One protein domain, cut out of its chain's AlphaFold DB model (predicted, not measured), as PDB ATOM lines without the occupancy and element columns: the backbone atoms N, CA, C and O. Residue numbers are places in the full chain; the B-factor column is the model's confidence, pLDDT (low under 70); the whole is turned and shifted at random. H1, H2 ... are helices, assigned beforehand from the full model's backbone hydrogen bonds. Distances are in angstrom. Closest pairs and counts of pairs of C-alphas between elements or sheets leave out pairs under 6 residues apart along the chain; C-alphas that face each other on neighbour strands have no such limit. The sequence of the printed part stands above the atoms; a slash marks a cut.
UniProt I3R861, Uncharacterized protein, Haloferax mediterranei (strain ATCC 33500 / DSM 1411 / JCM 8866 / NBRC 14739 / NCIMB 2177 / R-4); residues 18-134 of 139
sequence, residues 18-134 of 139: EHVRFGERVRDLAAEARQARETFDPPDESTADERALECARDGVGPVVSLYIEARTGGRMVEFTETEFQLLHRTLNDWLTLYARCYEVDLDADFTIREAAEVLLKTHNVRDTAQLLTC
ATOM      1  N   GLU A  18     -54.483 -26.948 118.462       90.44
ATOM      2  CA  GLU A  18     -54.160 -27.898 119.522       90.44
ATOM      3  C   GLU A  18     -52.642 -28.021 119.713       90.44
ATOM      4  O   GLU A  18     -52.156 -27.963 120.840       90.44
ATOM      5  N   HIS A  19     -51.868 -28.098 118.626       93.12
ATOM      6  CA  HIS A  19     -50.409 -28.193 118.707       93.12
ATOM      7  C   HIS A  19     -49.800 -26.922 119.309       93.12
ATOM      8  O   HIS A  19     -48.886 -27.013 120.127       93.12
ATOM      9  N   VAL A  20     -50.341 -25.750 118.954       93.38
ATOM     10  CA  VAL A  20     -49.931 -24.460 119.533       93.38
ATOM     11  C   VAL A  20     -50.181 -24.443 121.041       93.38
ATOM     12  O   VAL A  20     -49.259 -24.170 121.805       93.38
ATOM     13  N   ARG A  21     -51.383 -24.837 121.485       94.62
ATOM     14  CA  ARG A  21     -51.743 -24.886 122.911       94.62
ATOM     15  C   ARG A  21     -50.849 -25.830 123.715       94.62
ATOM     16  O   ARG A  21     -50.488 -25.534 124.852       94.62
ATOM     17  N   PHE A  22     -50.500 -26.989 123.159       96.38
ATOM     18  CA  PHE A  22     -49.544 -27.891 123.802       96.38
ATOM     19  C   PHE A  22     -48.147 -27.266 123.877       96.38
ATOM     20  O   PHE A  22     -47.507 -27.366 124.919       96.38
ATOM     21  N   GLY A  23     -47.704 -26.578 122.824       96.19
ATOM     22  CA  GLY A  23     -46.453 -25.822 122.819       96.19
ATOM     23  C   GLY A  23     -46.396 -24.720 123.881       96.19
ATOM     24  O   GLY A  23     -45.381 -24.571 124.554       96.19
ATOM     25  N   GLU A  24     -47.486 -23.978 124.086       97.62
ATOM     26  CA  GLU A  24     -47.607 -22.989 125.170       97.62
ATOM     27  C   GLU A  24     -47.456 -23.644 126.545       97.62
ATOM     28  O   GLU A  24     -46.587 -23.244 127.314       97.62
ATOM     29  N   ARG A  25     -48.181 -24.741 126.798       98.25
ATOM     30  CA  ARG A  25     -48.069 -25.503 128.056       98.25
ATOM     31  C   ARG A  25     -46.652 -26.026 128.308       98.25
ATOM     32  O   ARG A  25     -46.214 -26.064 129.452       98.25
ATOM     33  N   VAL A  26     -45.920 -26.423 127.262       98.38
ATOM     34  CA  VAL A  26     -44.502 -26.808 127.393       98.38
ATOM     35  C   VAL A  26     -43.657 -25.631 127.882       98.38
ATOM     36  O   VAL A  26     -42.800 -25.816 128.746       98.38
ATOM     37  N   ARG A  27     -43.877 -24.428 127.337       98.38
ATOM     38  CA  ARG A  27     -43.127 -23.225 127.730       98.38
ATOM     39  C   ARG A  27     -43.438 -22.813 129.164       98.38
ATOM     40  O   ARG A  27     -42.505 -22.459 129.878       98.38
ATOM     41  N   ASP A  28     -44.695 -22.916 129.583       98.50
ATOM     42  CA  ASP A  28     -45.109 -22.618 130.957       98.50
ATOM     43  C   ASP A  28     -44.407 -23.555 131.951       98.50
ATOM     44  O   ASP A  28     -43.717 -23.092 132.857       98.50
ATOM     45  N   LEU A  29     -44.450 -24.871 131.704       98.62
ATOM     46  CA  LEU A  29     -43.750 -25.856 132.538       98.62
ATOM     47  C   LEU A  29     -42.231 -25.632 132.562       98.62
ATOM     48  O   LEU A  29     -41.586 -25.817 133.593       98.62
ATOM     49  N   ALA A  30     -41.638 -25.233 131.433       98.44
ATOM     50  CA  ALA A  30     -40.215 -24.907 131.367       98.44
ATOM     51  C   ALA A  30     -39.862 -23.652 132.180       98.44
ATOM     52  O   ALA A  30     -38.805 -23.604 132.812       98.44
ATOM     53  N   ALA A  31     -40.732 -22.640 132.180       98.38
ATOM     54  CA  ALA A  31     -40.560 -21.447 133.001       98.38
ATOM     55  C   ALA A  31     -40.661 -21.781 134.498       98.38
ATOM     56  O   ALA A  31     -39.818 -21.333 135.275       98.38
ATOM     57  N   GLU A  32     -41.622 -22.622 134.884       98.12
ATOM     58  CA  GLU A  32     -41.777 -23.115 136.258       98.12
ATOM     59  C   GLU A  32     -40.548 -23.907 136.722       98.12
ATOM     60  O   GLU A  32     -39.992 -23.607 137.777       98.12
ATOM     61  N   ALA A  33     -40.065 -24.863 135.922       98.06
ATOM     62  CA  ALA A  33     -38.873 -25.649 136.256       98.06
ATOM     63  C   ALA A  33     -37.628 -24.772 136.412       98.06
ATOM     64  O   ALA A  33     -36.828 -24.959 137.332       98.06
ATOM     65  N   ARG A  34     -37.478 -23.778 135.530       97.81
ATOM     66  CA  ARG A  34     -36.393 -22.804 135.615       97.81
ATOM     67  C   ARG A  34     -36.469 -22.005 136.910       97.81
ATOM     68  O   ARG A  34     -35.463 -21.908 137.606       97.81
ATOM     69  N   GLN A  35     -37.638 -21.456 137.234       98.12
ATOM     70  CA  GLN A  35     -37.833 -20.696 138.464       98.12
ATOM     71  C   GLN A  35     -37.551 -21.568 139.689       98.12
ATOM     72  O   GLN A  35     -36.785 -21.164 140.559       98.12
ATOM     73  N   ALA A  36     -38.098 -22.784 139.719       97.25
ATOM     74  CA  ALA A  36     -37.883 -23.730 140.800       97.25
ATOM     75  C   ALA A  36     -36.401 -24.046 140.999       97.25
ATOM     76  O   ALA A  36     -35.956 -24.092 142.139       97.25
ATOM     77  N   ARG A  37     -35.629 -24.210 139.914       96.31
ATOM     78  CA  ARG A  37     -34.171 -24.392 139.972       96.31
ATOM     79  C   ARG A  37     -33.435 -23.169 140.501       96.31
ATOM     80  O   ARG A  37     -32.517 -23.327 141.299       96.31
ATOM     81  N   GLU A  38     -33.798 -21.979 140.037       97.25
ATOM     82  CA  GLU A  38     -33.157 -20.721 140.443       97.25
ATOM     83  C   GLU A  38     -33.403 -20.404 141.924       97.25
ATOM     84  O   GLU A  38     -32.533 -19.836 142.581       97.25
ATOM     85  N   THR A  39     -34.560 -20.796 142.462       96.50
ATOM     86  CA  THR A  39     -34.933 -20.576 143.866       96.50
ATOM     87  C   THR A  39     -34.773 -21.822 144.734       96.50
ATOM     88  O   THR A  39     -35.289 -21.846 145.850       96.50
ATOM     89  N   PHE A  40     -34.154 -22.889 144.220       96.31
ATOM     90  CA  PHE A  40     -34.083 -24.150 144.946       96.31
ATOM     91  C   PHE A  40     -33.145 -24.027 146.143       96.31
ATOM     92  O   PHE A  40     -31.959 -23.745 145.976       96.31
ATOM     93  N   ASP A  41     -33.677 -24.325 147.322       93.69
ATOM     94  CA  ASP A  41     -32.903 -24.526 148.539       93.69
ATOM     95  C   ASP A  41     -33.038 -26.000 148.954       93.69
ATOM     96  O   ASP A  41     -34.175 -26.477 149.085       93.69
ATOM     97  N   PRO A  42     -31.929 -26.757 149.068       91.50
ATOM     98  CA  PRO A  42     -31.985 -28.148 149.491       91.50
ATOM     99  C   PRO A  42     -32.645 -28.296 150.874       91.50
ATOM    100  O   PRO A  42     -32.293 -27.562 151.799       91.50
ATOM    101  N   PRO A  43     -33.593 -29.236 151.031       94.12
ATOM    102  CA  PRO A  43     -34.213 -29.530 152.318       94.12
ATOM    103  C   PRO A  43     -33.209 -30.185 153.276       94.12
ATOM    104  O   PRO A  43     -32.202 -30.752 152.851       94.12
ATOM    105  N   ASP A  44     -33.520 -30.170 154.570       94.62
ATOM    106  CA  ASP A  44     -32.837 -31.032 155.536       94.62
ATOM    107  C   ASP A  44     -33.326 -32.490 155.440       94.62
ATOM    108  O   ASP A  44     -34.354 -32.787 154.827       94.62
ATOM    109  N   GLU A  45     -32.620 -33.421 156.092       91.81
ATOM    110  CA  GLU A  45     -32.963 -34.853 156.072       91.81
ATOM    111  C   GLU A  45     -34.411 -35.129 156.525       91.81
ATOM    112  O   GLU A  45     -35.057 -36.052 156.027       91.81
ATOM    113  N   SER A  46     -34.952 -34.318 157.443       93.81
ATOM    114  CA  SER A  46     -36.298 -34.518 157.992       93.81
ATOM    115  C   SER A  46     -37.416 -34.146 157.016       93.81
ATOM    116  O   SER A  46     -38.516 -34.695 157.107       93.81
ATOM    117  N   THR A  47     -37.125 -33.253 156.068       95.69
ATOM    118  CA  THR A  47     -38.067 -32.726 155.066       95.69
ATOM    119  C   THR A  47     -37.737 -33.171 153.636       95.69
ATOM    120  O   THR A  47     -38.523 -32.932 152.716       95.69
ATOM    121  N   ALA A  48     -36.624 -33.885 153.443       95.88
ATOM    122  CA  ALA A  48     -36.154 -34.401 152.159       95.88
ATOM    123  C   ALA A  48     -37.229 -35.170 151.381       95.88
ATOM    124  O   ALA A  48     -37.465 -34.904 150.204       95.88
ATOM    125  N   ASP A  49     -37.917 -36.097 152.048       96.19
ATOM    126  CA  ASP A  49     -38.927 -36.955 151.426       96.19
ATOM    127  C   ASP A  49     -40.170 -36.181 150.965       96.19
ATOM    128  O   ASP A  49     -40.727 -36.470 149.903       96.19
ATOM    129  N   GLU A  50     -40.598 -35.192 151.750       97.06
ATOM    130  CA  GLU A  50     -41.720 -34.317 151.407       97.06
ATOM    131  C   GLU A  50     -41.353 -33.437 150.212       97.06
ATOM    132  O   GLU A  50     -42.066 -33.420 149.208       97.06
ATOM    133  N   ARG A  51     -40.177 -32.804 150.258       97.38
ATOM    134  CA  ARG A  51     -39.698 -31.941 149.178       97.38
ATOM    135  C   ARG A  51     -39.437 -32.706 147.878       97.38
ATOM    136  O   ARG A  51     -39.743 -32.212 146.790       97.38
ATOM    137  N   ALA A  52     -38.929 -33.932 147.969       97.62
ATOM    138  CA  ALA A  52     -38.768 -34.817 146.822       97.62
ATOM    139  C   ALA A  52     -40.129 -35.212 146.231       97.62
ATOM    140  O   ALA A  52     -40.302 -35.222 145.009       97.62
ATOM    141  N   LEU A  53     -41.122 -35.506 147.076       97.75
ATOM    142  CA  LEU A  53     -42.475 -35.796 146.612       97.75
ATOM    143  C   LEU A  53     -43.098 -34.594 145.895       97.75
ATOM    144  O   LEU A  53     -43.739 -34.799 144.867       97.75
ATOM    145  N   GLU A  54     -42.883 -33.369 146.372       97.81
ATOM    146  CA  GLU A  54     -43.298 -32.149 145.669       97.81
ATOM    147  C   GLU A  54     -42.633 -32.043 144.292       97.81
ATOM    148  O   GLU A  54     -43.325 -31.876 143.292       97.81
ATOM    149  N   CYS A  55     -41.312 -32.239 144.198       97.94
ATOM    150  CA  CYS A  55     -40.604 -32.222 142.910       97.94
ATOM    151  C   CYS A  55     -41.159 -33.274 141.932       97.94
ATOM    152  O   CYS A  55     -41.339 -33.005 140.742       97.94
ATOM    153  N   ALA A  56     -41.465 -34.478 142.424       98.12
ATOM    154  CA  ALA A  56     -42.055 -35.530 141.606       98.12
ATOM    155  C   ALA A  56     -43.496 -35.188 141.193       98.12
ATOM    156  O   ALA A  56     -43.846 -35.283 140.016       98.12
ATOM    157  N   ARG A  57     -44.345 -34.793 142.146       98.19
ATOM    158  CA  ARG A  57     -45.779 -34.584 141.927       98.19
ATOM    159  C   ARG A  57     -46.067 -33.326 141.124       98.19
ATOM    160  O   ARG A  57     -46.881 -33.392 140.211       98.19
ATOM    161  N   ASP A  58     -45.410 -32.227 141.462       97.50
ATOM    162  CA  ASP A  58     -45.704 -30.901 140.920       97.50
ATOM    163  C   ASP A  58     -44.754 -30.534 139.766       97.50
ATOM    164  O   ASP A  58     -45.076 -29.669 138.963       97.50
ATOM    165  N   GLY A  59     -43.627 -31.243 139.621       98.00
ATOM    166  CA  GLY A  59     -42.674 -31.060 138.523       98.00
ATOM    167  C   GLY A  59     -42.721 -32.166 137.469       98.00
ATOM    168  O   GLY A  59     -43.175 -31.963 136.342       98.00
ATOM    169  N   VAL A  60     -42.265 -33.371 137.826       98.38
ATOM    170  CA  VAL A  60     -42.176 -34.512 136.888       98.38
ATOM    171  C   VAL A  60     -43.557 -34.907 136.355       98.38
ATOM    172  O   VAL A  60     -43.730 -35.113 135.152       98.38
ATOM    173  N   GLY A  61     -44.555 -34.989 137.238       98.19
ATOM    174  CA  GLY A  61     -45.914 -35.419 136.913       98.19
ATOM    175  C   GLY A  61     -46.551 -34.623 135.772       98.19
ATOM    176  O   GLY A  61     -46.935 -35.236 134.770       98.19
ATOM    177  N   PRO A  62     -46.654 -33.286 135.871       98.56
ATOM    178  CA  PRO A  62     -47.224 -32.447 134.822       98.56
ATOM    179  C   PRO A  62     -46.506 -32.568 133.475       98.56
ATOM    180  O   PRO A  62     -47.171 -32.676 132.444       98.56
ATOM    181  N   VAL A  63     -45.171 -32.625 133.471       98.50
ATOM    182  CA  VAL A  63     -44.367 -32.727 132.240       98.50
ATOM    183  C   VAL A  63     -44.627 -34.050 131.520       98.50
ATOM    184  O   VAL A  63     -44.920 -34.069 130.322       98.50
ATOM    185  N   VAL A  64     -44.590 -35.166 132.253       98.31
ATOM    186  CA  VAL A  64     -44.854 -36.499 131.692       98.31
ATOM    187  C   VAL A  64     -46.317 -36.636 131.265       98.31
ATOM    188  O   VAL A  64     -46.606 -37.159 130.186       98.31
ATOM    189  N   SER A  65     -47.247 -36.117 132.068       97.56
ATOM    190  CA  SER A  65     -48.681 -36.147 131.758       97.56
ATOM    191  C   SER A  65     -49.001 -35.370 130.484       97.56
ATOM    192  O   SER A  65     -49.780 -35.853 129.665       97.56
ATOM    193  N   LEU A  66     -48.363 -34.213 130.267       98.06
ATOM    194  CA  LEU A  66     -48.525 -33.422 129.046       98.06
ATOM    195  C   LEU A  66     -48.107 -34.217 127.802       98.06
ATOM    196  O   LEU A  66     -48.818 -34.223 126.796       98.06
ATOM    197  N   TYR A  67     -46.978 -34.923 127.874       97.88
ATOM    198  CA  TYR A  67     -46.513 -35.767 126.776       97.88
ATOM    199  C   TYR A  67     -47.459 -36.949 126.502       97.88
ATOM    200  O   TYR A  67     -47.756 -37.240 125.342       97.88
ATOM    201  N   ILE A  68     -47.970 -37.608 127.548       97.19
ATOM    202  CA  ILE A  68     -48.942 -38.702 127.400       97.19
ATOM    203  C   ILE A  68     -50.248 -38.181 126.790       97.19
ATOM    204  O   ILE A  68     -50.762 -38.778 125.844       97.19
ATOM    205  N   GLU A  69     -50.771 -37.055 127.276       95.88
ATOM    206  CA  GLU A  69     -52.002 -36.439 126.765       95.88
ATOM    207  C   GLU A  69     -51.883 -36.111 125.268       95.88
ATOM    208  O   GLU A  69     -52.798 -36.379 124.494       95.88
ATOM    209  N   ALA A  70     -50.724 -35.609 124.835       95.75
ATOM    210  CA  ALA A  70     -50.433 -35.307 123.434       95.75
ATOM    211  C   ALA A  70     -50.456 -36.543 122.507       95.75
ATOM    212  O   ALA A  70     -50.584 -36.396 121.287       95.75
ATOM    213  N   ARG A  71     -50.275 -37.751 123.063       93.06
ATOM    214  CA  ARG A  71     -50.067 -39.027 122.344       93.06
ATOM    215  C   ARG A  71     -51.195 -40.038 122.552       93.06
ATOM    216  O   ARG A  71     -51.118 -41.155 122.047       93.06
ATOM    217  N   THR A  72     -52.224 -39.680 123.313       88.94
ATOM    218  CA  THR A  72     -53.331 -40.575 123.672       88.94
ATOM    219  C   THR A  72     -54.683 -39.929 123.364       88.94
ATOM    220  O   THR A  72     -54.763 -38.797 122.892       88.94
ATOM    221  N   GLY A  73     -55.781 -40.672 123.546       79.38
ATOM    222  CA  GLY A  73     -57.134 -40.134 123.341       79.38
ATOM    223  C   GLY A  73     -57.473 -39.787 121.886       79.38
ATOM    224  O   GLY A  73     -58.278 -38.891 121.650       79.38
ATOM    225  N   GLY A  74     -56.842 -40.455 120.912       81.56
ATOM    226  CA  GLY A  74     -57.009 -40.158 119.483       81.56
ATOM    227  C   GLY A  74     -56.266 -38.904 119.010       81.56
ATOM    228  O   GLY A  74     -56.376 -38.543 117.841       81.56
ATOM    229  N   ARG A  75     -55.502 -38.256 119.896       87.06
ATOM    230  CA  ARG A  75     -54.654 -37.113 119.562       87.06
ATOM    231  C   ARG A  75     -53.313 -37.591 119.029       87.06
ATOM    232  O   ARG A  75     -52.789 -38.614 119.464       87.06
ATOM    233  N   MET A  76     -52.753 -36.811 118.115       87.56
ATOM    234  CA  MET A  76     -51.403 -36.992 117.586       87.56
ATOM    235  C   MET A  76     -50.746 -35.623 117.461       87.56
ATOM    236  O   MET A  76     -50.449 -35.160 116.365       87.56
ATOM    237  N   VAL A  77     -50.560 -34.958 118.603       91.25
ATOM    238  CA  VAL A  77     -49.983 -33.615 118.625       91.25
ATOM    239  C   VAL A  77     -48.541 -33.666 118.138       91.25
ATOM    240  O   VAL A  77     -47.713 -34.432 118.640       91.25
ATOM    241  N   GLU A  78     -48.232 -32.830 117.156       90.62
ATOM    242  CA  GLU A  78     -46.872 -32.664 116.660       90.62
ATOM    243  C   GLU A  78     -46.183 -31.567 117.457       90.62
ATOM    244  O   GLU A  78     -46.549 -30.399 117.338       90.62
ATOM    245  N   PHE A  79     -45.187 -31.935 118.263       93.06
ATOM    246  CA  PHE A  79     -44.257 -30.981 118.859       93.06
ATOM    247  C   PHE A  79     -43.197 -30.586 117.832       93.06
ATOM    248  O   PHE A  79     -42.693 -31.432 117.093       93.06
ATOM    249  N   THR A  80     -42.828 -29.309 117.820       95.19
ATOM    250  CA  THR A  80     -41.598 -28.870 117.154       95.19
ATOM    251  C   THR A  80     -40.380 -29.451 117.870       95.19
ATOM    252  O   THR A  80     -40.457 -29.833 119.040       95.19
ATOM    253  N   GLU A  81     -39.232 -29.473 117.195       95.81
ATOM    254  CA  GLU A  81     -37.970 -29.902 117.807       95.81
ATOM    255  C   GLU A  81     -37.662 -29.111 119.089       95.81
ATOM    256  O   GLU A  81     -37.338 -29.704 120.116       95.81
ATOM    257  N   THR A  82     -37.862 -27.791 119.069       96.38
ATOM    258  CA  THR A  82     -37.650 -26.920 120.230       96.38
ATOM    259  C   THR A  82     -38.571 -27.264 121.400       96.38
ATOM    260  O   THR A  82     -38.119 -27.322 122.539       96.38
ATOM    261  N   GLU A  83     -39.861 -27.502 121.155       97.31
ATOM    262  CA  GLU A  83     -40.803 -27.887 122.219       97.31
ATOM    263  C   GLU A  83     -40.470 -29.267 122.785       97.31
ATOM    264  O   GLU A  83     -40.565 -29.489 123.989       97.31
ATOM    265  N   PHE A  84     -40.036 -30.190 121.931       96.25
ATOM    266  CA  PHE A  84     -39.626 -31.509 122.382       96.25
ATOM    267  C   PHE A  84     -38.365 -31.428 123.252       96.25
ATOM    268  O   PHE A  84     -38.352 -31.955 124.361       96.25
ATOM    269  N   GLN A  85     -37.341 -30.689 122.816       97.31
ATOM    270  CA  GLN A  85     -36.140 -30.425 123.614       97.31
ATOM    271  C   GLN A  85     -36.464 -29.716 124.937       97.31
ATOM    272  O   GLN A  85     -35.866 -30.038 125.964       97.31
ATOM    273  N   LEU A  86     -37.432 -28.795 124.945       97.75
ATOM    274  CA  LEU A  86     -37.906 -28.167 126.178       97.75
ATOM    275  C   LEU A  86     -38.530 -29.191 127.127       97.75
ATOM    276  O   LEU A  86     -38.157 -29.199 128.290       97.75
ATOM    277  N   LEU A  87     -39.395 -30.097 126.656       97.81
ATOM    278  CA  LEU A  87     -39.939 -31.175 127.495       97.81
ATOM    279  C   LEU A  87     -38.836 -32.018 128.144       97.81
ATOM    280  O   LEU A  87     -38.896 -32.287 129.344       97.81
ATOM    281  N   HIS A  88     -37.827 -32.408 127.362       98.12
ATOM    282  CA  HIS A  88     -36.668 -33.144 127.863       98.12
ATOM    283  C   HIS A  88     -35.933 -32.373 128.952       98.12
ATOM    284  O   HIS A  88     -35.681 -32.901 130.032       98.12
ATOM    285  N   ARG A  89     -35.606 -31.110 128.685       97.94
ATOM    286  CA  ARG A  89     -34.892 -30.272 129.641       97.94
ATOM    287  C   ARG A  89     -35.699 -30.067 130.920       97.94
ATOM    288  O   ARG A  89     -35.168 -30.291 131.995       97.94
ATOM    289  N   THR A  90     -36.971 -29.699 130.804       98.56
ATOM    290  CA  THR A  90     -37.866 -29.466 131.942       98.56
ATOM    291  C   THR A  90     -37.981 -30.709 132.823       98.56
ATOM    292  O   THR A  90     -37.898 -30.606 134.044       98.56
ATOM    293  N   LEU A  91     -38.126 -31.896 132.221       98.75
ATOM    294  CA  LEU A  91     -38.137 -33.162 132.955       98.75
ATOM    295  C   LEU A  91     -36.845 -33.356 133.758       98.75
ATOM    296  O   LEU A  91     -36.898 -33.639 134.955       98.75
ATOM    297  N   ASN A  92     -35.695 -33.213 133.105       98.50
ATOM    298  CA  ASN A  92     -34.399 -33.426 133.744       98.50
ATOM    299  C   ASN A  92     -34.087 -32.357 134.793       98.50
ATOM    300  O   ASN A  92     -33.516 -32.669 135.836       98.50
ATOM    301  N   ASP A  93     -34.545 -31.122 134.585       98.38
ATOM    302  CA  ASP A  93     -34.437 -30.058 135.572       98.38
ATOM    303  C   ASP A  93     -35.127 -30.463 136.881       98.38
ATOM    304  O   ASP A  93     -34.502 -30.367 137.940       98.38
ATOM    305  N   TRP A  94     -36.349 -31.002 136.807       98.56
ATOM    306  CA  TRP A  94     -37.077 -31.520 137.968       98.56
ATOM    307  C   TRP A  94     -36.458 -32.783 138.576       98.56
ATOM    308  O   TRP A  94     -36.422 -32.899 139.800       98.56
ATOM    309  N   LEU A  95     -35.948 -33.718 137.768       98.50
ATOM    310  CA  LEU A  95     -35.294 -34.934 138.276       98.50
ATOM    311  C   LEU A  95     -33.979 -34.627 139.007       98.50
ATOM    312  O   LEU A  95     -33.689 -35.251 140.027       98.50
ATOM    313  N   THR A  96     -33.214 -33.633 138.552       97.94
ATOM    314  CA  THR A  96     -32.051 -33.140 139.302       97.94
ATOM    315  C   THR A  96     -32.478 -32.520 140.632       97.94
ATOM    316  O   THR A  96     -31.845 -32.792 141.646       97.94
ATOM    317  N   LEU A  97     -33.549 -31.715 140.672       98.06
ATOM    318  CA  LEU A  97     -34.051 -31.155 141.937       98.06
ATOM    319  C   LEU A  97     -34.538 -32.245 142.898       98.06
ATOM    320  O   LEU A  97     -34.234 -32.203 144.088       98.06
ATOM    321  N   TYR A  98     -35.224 -33.255 142.366       98.25
ATOM    322  CA  TYR A  98     -35.627 -34.441 143.110       98.25
ATOM    323  C   TYR A  98     -34.419 -35.153 143.741       98.25
ATOM    324  O   TYR A  98     -34.428 -35.423 144.938       98.25
ATOM    325  N   ALA A  99     -33.352 -35.405 142.974       97.69
ATOM    326  CA  ALA A  99     -32.136 -36.042 143.489       97.69
ATOM    327  C   ALA A  99     -31.422 -35.178 144.544       97.69
ATOM    328  O   ALA A  99     -30.970 -35.690 145.569       97.69
ATOM    329  N   ARG A 100     -31.402 -33.855 144.342       97.19
ATOM    330  CA  ARG A 100     -30.821 -32.893 145.290       97.19
ATOM    331  C   ARG A 100     -31.538 -32.843 146.633       97.19
ATOM    332  O   ARG A 100     -30.899 -32.489 147.617       97.19
ATOM    333  N   CYS A 101     -32.813 -33.235 146.703       97.56
ATOM    334  CA  CYS A 101     -33.510 -33.398 147.985       97.56
ATOM    335  C   CYS A 101     -32.850 -34.455 148.881       97.56
ATOM    336  O   CYS A 101     -33.007 -34.412 150.091       97.56
ATOM    337  N   TYR A 102     -32.097 -35.380 148.287       96.38
ATOM    338  CA  TYR A 102     -31.371 -36.446 148.970       96.38
ATOM    339  C   TYR A 102     -29.851 -36.237 148.924       96.38
ATOM    340  O   TYR A 102     -29.099 -37.207 148.994       96.38
ATOM    341  N   GLU A 103     -29.401 -34.991 148.739       95.38
ATOM    342  CA  GLU A 103     -27.983 -34.609 148.641       95.38
ATOM    343  C   GLU A 103     -27.215 -35.289 147.488       95.38
ATOM    344  O   GLU A 103     -25.983 -35.307 147.463       95.38
ATOM    345  N   VAL A 104     -27.929 -35.826 146.492       96.44
ATOM    346  CA  VAL A 104     -27.325 -36.434 145.304       96.44
ATOM    347  C   VAL A 104     -27.243 -35.400 144.187       96.44
ATOM    348  O   VAL A 104     -28.262 -34.903 143.703       96.44
ATOM    349  N   ASP A 105     -26.022 -35.110 143.734       93.44
ATOM    350  CA  ASP A 105     -25.810 -34.338 142.510       93.44
ATOM    351  C   ASP A 105     -25.930 -35.267 141.295       93.44
ATOM    352  O   ASP A 105     -25.033 -36.054 140.990       93.44
ATOM    353  N   LEU A 106     -27.095 -35.219 140.650       94.12
ATOM    354  CA  LEU A 106     -27.426 -36.020 139.478       94.12
ATOM    355  C   LEU A 106     -27.422 -35.146 138.222       94.12
ATOM    356  O   LEU A 106     -28.256 -34.242 138.082       94.12
ATOM    357  N   ASP A 107     -26.547 -35.489 137.279       90.50
ATOM    358  CA  ASP A 107     -26.630 -35.015 135.898       90.50
ATOM    359  C   ASP A 107     -27.682 -35.848 135.151       90.50
ATOM    360  O   ASP A 107     -27.412 -36.946 134.665       90.50
ATOM    361  N   ALA A 108     -28.931 -35.388 135.199       91.19
ATOM    362  CA  ALA A 108     -30.067 -36.115 134.651       91.19
ATOM    363  C   ALA A 108     -30.133 -35.937 133.125       91.19
ATOM    364  O   ALA A 108     -30.258 -34.816 132.635       91.19
ATOM    365  N   ASP A 109     -30.111 -37.050 132.392       95.38
ATOM    366  CA  ASP A 109     -30.270 -37.084 130.933       95.38
ATOM    367  C   ASP A 109     -31.225 -38.213 130.521       95.38
ATOM    368  O   ASP A 109     -30.848 -39.237 129.955       95.38
ATOM    369  N   PHE A 110     -32.491 -38.051 130.893       97.06
ATOM    370  CA  PHE A 110     -33.568 -38.977 130.568       97.06
ATOM    371  C   PHE A 110     -34.459 -38.428 129.464       97.06
ATOM    372  O   PHE A 110     -34.712 -37.221 129.345       97.06
ATOM    373  N   THR A 111     -35.021 -39.332 128.672       97.69
ATOM    374  CA  THR A 111     -36.006 -38.955 127.670       97.69
ATOM    375  C   THR A 111     -37.403 -38.807 128.262       97.69
ATOM    376  O   THR A 111     -37.823 -39.569 129.135       97.69
ATOM    377  N   ILE A 112     -38.193 -37.871 127.719       97.62
ATOM    378  CA  ILE A 112     -39.606 -37.738 128.106       97.62
ATOM    379  C   ILE A 112     -40.405 -39.016 127.823       97.62
ATOM    380  O   ILE A 112     -41.337 -39.364 128.551       97.62
ATOM    381  N   ARG A 113     -39.996 -39.756 126.790       96.94
ATOM    382  CA  ARG A 113     -40.571 -41.050 126.444       96.94
ATOM    383  C   ARG A 113     -40.276 -42.106 127.506       96.94
ATOM    384  O   ARG A 113     -41.212 -42.772 127.932       96.94
ATOM    385  N   GLU A 114     -39.025 -42.253 127.937       98.06
ATOM    386  CA  GLU A 114     -38.660 -43.199 128.999       98.06
ATOM    387  C   GLU A 114     -39.446 -42.918 130.280       98.06
ATOM    388  O   GLU A 114     -40.038 -43.833 130.850       98.06
ATOM    389  N   ALA A 115     -39.539 -41.650 130.691       98.00
ATOM    390  CA  ALA A 115     -40.313 -41.276 131.871       98.00
ATOM    391  C   ALA A 115     -41.804 -41.622 131.732       98.00
ATOM    392  O   ALA A 115     -42.403 -42.150 132.669       98.00
ATOM    393  N   ALA A 116     -42.397 -41.400 130.556       98.06
ATOM    394  CA  ALA A 116     -43.774 -41.801 130.280       98.06
ATOM    395  C   ALA A 116     -43.965 -43.322 130.326       98.06
ATOM    396  O   ALA A 116     -44.935 -43.803 130.909       98.06
ATOM    397  N   GLU A 117     -43.038 -44.092 129.758       97.94
ATOM    398  CA  GLU A 117     -43.087 -45.555 129.797       97.94
ATOM    399  C   GLU A 117     -42.999 -46.092 131.232       97.94
ATOM    400  O   GLU A 117     -43.719 -47.028 131.586       97.94
ATOM    401  N   VAL A 118     -42.151 -45.498 132.074       98.06
ATOM    402  CA  VAL A 118     -42.051 -45.856 133.495       98.06
ATOM    403  C   VAL A 118     -43.317 -45.451 134.256       98.06
ATOM    404  O   VAL A 118     -43.839 -46.260 135.029       98.06
ATOM    405  N   LEU A 119     -43.863 -44.256 134.009       97.75
ATOM    406  CA  LEU A 119     -45.097 -43.800 134.653       97.75
ATOM    407  C   LEU A 119     -46.288 -44.694 134.306       97.75
ATOM    408  O   LEU A 119     -47.050 -45.065 135.192       97.75
ATOM    409  N   LEU A 120     -46.421 -45.107 133.046       96.88
ATOM    410  CA  LEU A 120     -47.481 -46.024 132.616       96.88
ATOM    411  C   LEU A 120     -47.346 -47.422 133.237       96.88
ATOM    412  O   LEU A 120     -48.343 -48.119 133.400       96.88
ATOM    413  N   LYS A 121     -46.131 -47.854 133.591       97.25
ATOM    414  CA  LYS A 121     -45.912 -49.135 134.281       97.25
ATOM    415  C   LYS A 121     -46.209 -49.033 135.775       97.25
ATOM    416  O   LYS A 121     -46.815 -49.937 136.341       97.25
ATOM    417  N   THR A 122     -45.775 -47.952 136.413       95.94
ATOM    418  CA  THR A 122     -45.872 -47.781 137.871       95.94
ATOM    419  C   THR A 122     -47.207 -47.210 138.328       95.94
ATOM    420  O   THR A 122     -47.626 -47.483 139.446       95.94
ATOM    421  N   HIS A 123     -47.868 -46.409 137.488       95.81
ATOM    422  CA  HIS A 123     -49.007 -45.562 137.859       95.81
ATOM    423  C   HIS A 123     -48.718 -44.661 139.077       95.81
ATOM    424  O   HIS A 123     -49.637 -44.218 139.764       95.81
ATOM    425  N   ASN A 124     -47.437 -44.384 139.349       96.50
ATOM    426  CA  ASN A 124     -46.984 -43.628 140.506       96.50
ATOM    427  C   ASN A 124     -45.778 -42.760 140.125       96.50
ATOM    428  O   ASN A 124     -44.713 -43.251 139.749       96.50
ATOM    429  N   VAL A 125     -45.947 -41.443 140.232       97.06
ATOM    430  CA  VAL A 125     -44.916 -40.474 139.846       97.06
ATOM    431  C   VAL A 125     -43.712 -40.475 140.791       97.06
ATOM    432  O   VAL A 125     -42.588 -40.287 140.329       97.06
ATOM    433  N   ARG A 126     -43.909 -40.767 142.085       96.06
ATOM    434  CA  ARG A 126     -42.800 -40.930 143.038       96.06
ATOM    435  C   ARG A 126     -41.953 -42.135 142.645       96.06
ATOM    436  O   ARG A 126     -40.737 -42.016 142.550       96.06
ATOM    437  N   ASP A 127     -42.600 -43.262 142.354       96.56
ATOM    438  CA  ASP A 127     -41.898 -44.478 141.930       96.56
ATOM    439  C   ASP A 127     -41.204 -44.273 140.582       96.56
ATOM    440  O   ASP A 127     -40.119 -44.803 140.363       96.56
ATOM    441  N   THR A 128     -41.799 -43.476 139.692       97.69
ATOM    442  CA  THR A 128     -41.186 -43.087 138.416       97.69
ATOM    443  C   THR A 128     -39.905 -42.289 138.634       97.69
ATOM    444  O   THR A 128     -38.865 -42.664 138.095       97.69
ATOM    445  N   ALA A 129     -39.951 -41.238 139.457       97.12
ATOM    446  CA  ALA A 129     -38.775 -40.438 139.786       97.12
ATOM    447  C   ALA A 129     -37.690 -41.289 140.464       97.12
ATOM    448  O   ALA A 129     -36.531 -41.240 140.053       97.12
ATOM    449  N   GLN A 130     -38.063 -42.144 141.422       97.00
ATOM    450  CA  GLN A 130     -37.118 -43.045 142.081       97.00
ATOM    451  C   GLN A 130     -36.508 -44.063 141.110       97.00
ATOM    452  O   GLN A 130     -35.320 -44.352 141.200       97.00
ATOM    453  N   LEU A 131     -37.285 -44.635 140.185       96.94
ATOM    454  CA  LEU A 131     -36.770 -45.600 139.207       96.94
ATOM    455  C   LEU A 131     -35.774 -44.970 138.241       96.94
ATOM    456  O   LEU A 131     -34.757 -45.589 137.947       96.94
ATOM    457  N   LEU A 132     -36.070 -43.765 137.752       97.12
ATOM    458  CA  LEU A 132     -35.186 -43.053 136.833       97.12
ATOM    459  C   LEU A 132     -33.898 -42.626 137.541       97.12
ATOM    460  O   LEU A 132     -32.808 -42.870 137.040       97.12
ATOM    461  N   THR A 133     -34.014 -42.039 138.732       96.88
ATOM    462  CA  THR A 133     -32.859 -41.473 139.449       96.88
ATOM    463  C   THR A 133     -32.095 -42.489 140.294       96.88
ATOM    464  O   THR A 133     -30.954 -42.233 140.658       96.88
ATOM    465  N   CYS A 134     -32.706 -43.632 140.622       95.75
ATOM    466  CA  CYS A 134     -32.231 -44.587 141.631       95.75
ATOM    467  C   CYS A 134     -32.088 -43.996 143.048       95.75
ATOM    468  O   CYS A 134     -31.400 -44.573 143.894       95.75
TER     469      CYS A 134
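AT A GLANCE: This is residues 18 to 134 of the 139 residues of an uncharacterized protein of Haloferax mediterranei (strain ATCC 33500 / DSM 1411 / JCM 8866 / NBRC 14739 / NCIMB 2177 / R-4) (UniProt I3R861). Three long helices, H1, H2 and H3, form an up-and-down bundle, each running against the one before it, and two short helices, H4 and H5, pack crosswise on H2 and H3, on the side away from H1. The 117 printed residues hold five named helices, H1 to H5 in chain order, and no named strand: the class is all helix. The whole is compact, with a radius of gyration of the C-alphas of 13.8 A and spans of 44 by 30 by 20 A.

HOW THE PARTS SIT: Start at H1, residues 18 to 38; it touches H2, residues 48 to 71, through residues 59 to 70 of H2 alone, closest at the C-alphas of Leu 29 and Val 63, 6.9 A. This helical hairpin has a shallow tilt of 17 degrees, opposite ways. H2 and H3, residues 81 to 100, form the next helical hairpin, closest at C-alphas 52 and 98, 4.9 A. H4, residues 112 to 122, touches H2 at its residues 64 to 68 alone, closest at C-alphas 64 and 116, 5.6 A. H5, residues 125 to 133, is about perpendicular to H2 at 83 degrees; their closest C-alphas, 56 and 126, are 5.6 A apart. H1 is apart from H4 and H5. Every O i to N i+4 pair is within hydrogen-bond range in H1, H3, H4 and H5; in H2, 17 of 20 are.

IN THESE COORDINATES: Find C-alpha 18 at (-54.160, -27.898, 119.522), where H1 begins its 30.5 A. H2 covers 33.2 A, with a kink of 26 degrees near residue 63, and H3 28.6 A. H4 and H5 are shorter; H5 ends at C-alpha 133, (-32.859, -41.473, 139.449).

THE WHOLE: Look at Asp 44 and Gly 74: their C-alphas, the two farthest apart, are 44.4 A apart. The link from H3 to H4 is long. The printed part has no cut, and no printed residue is under 70 in pLDDT.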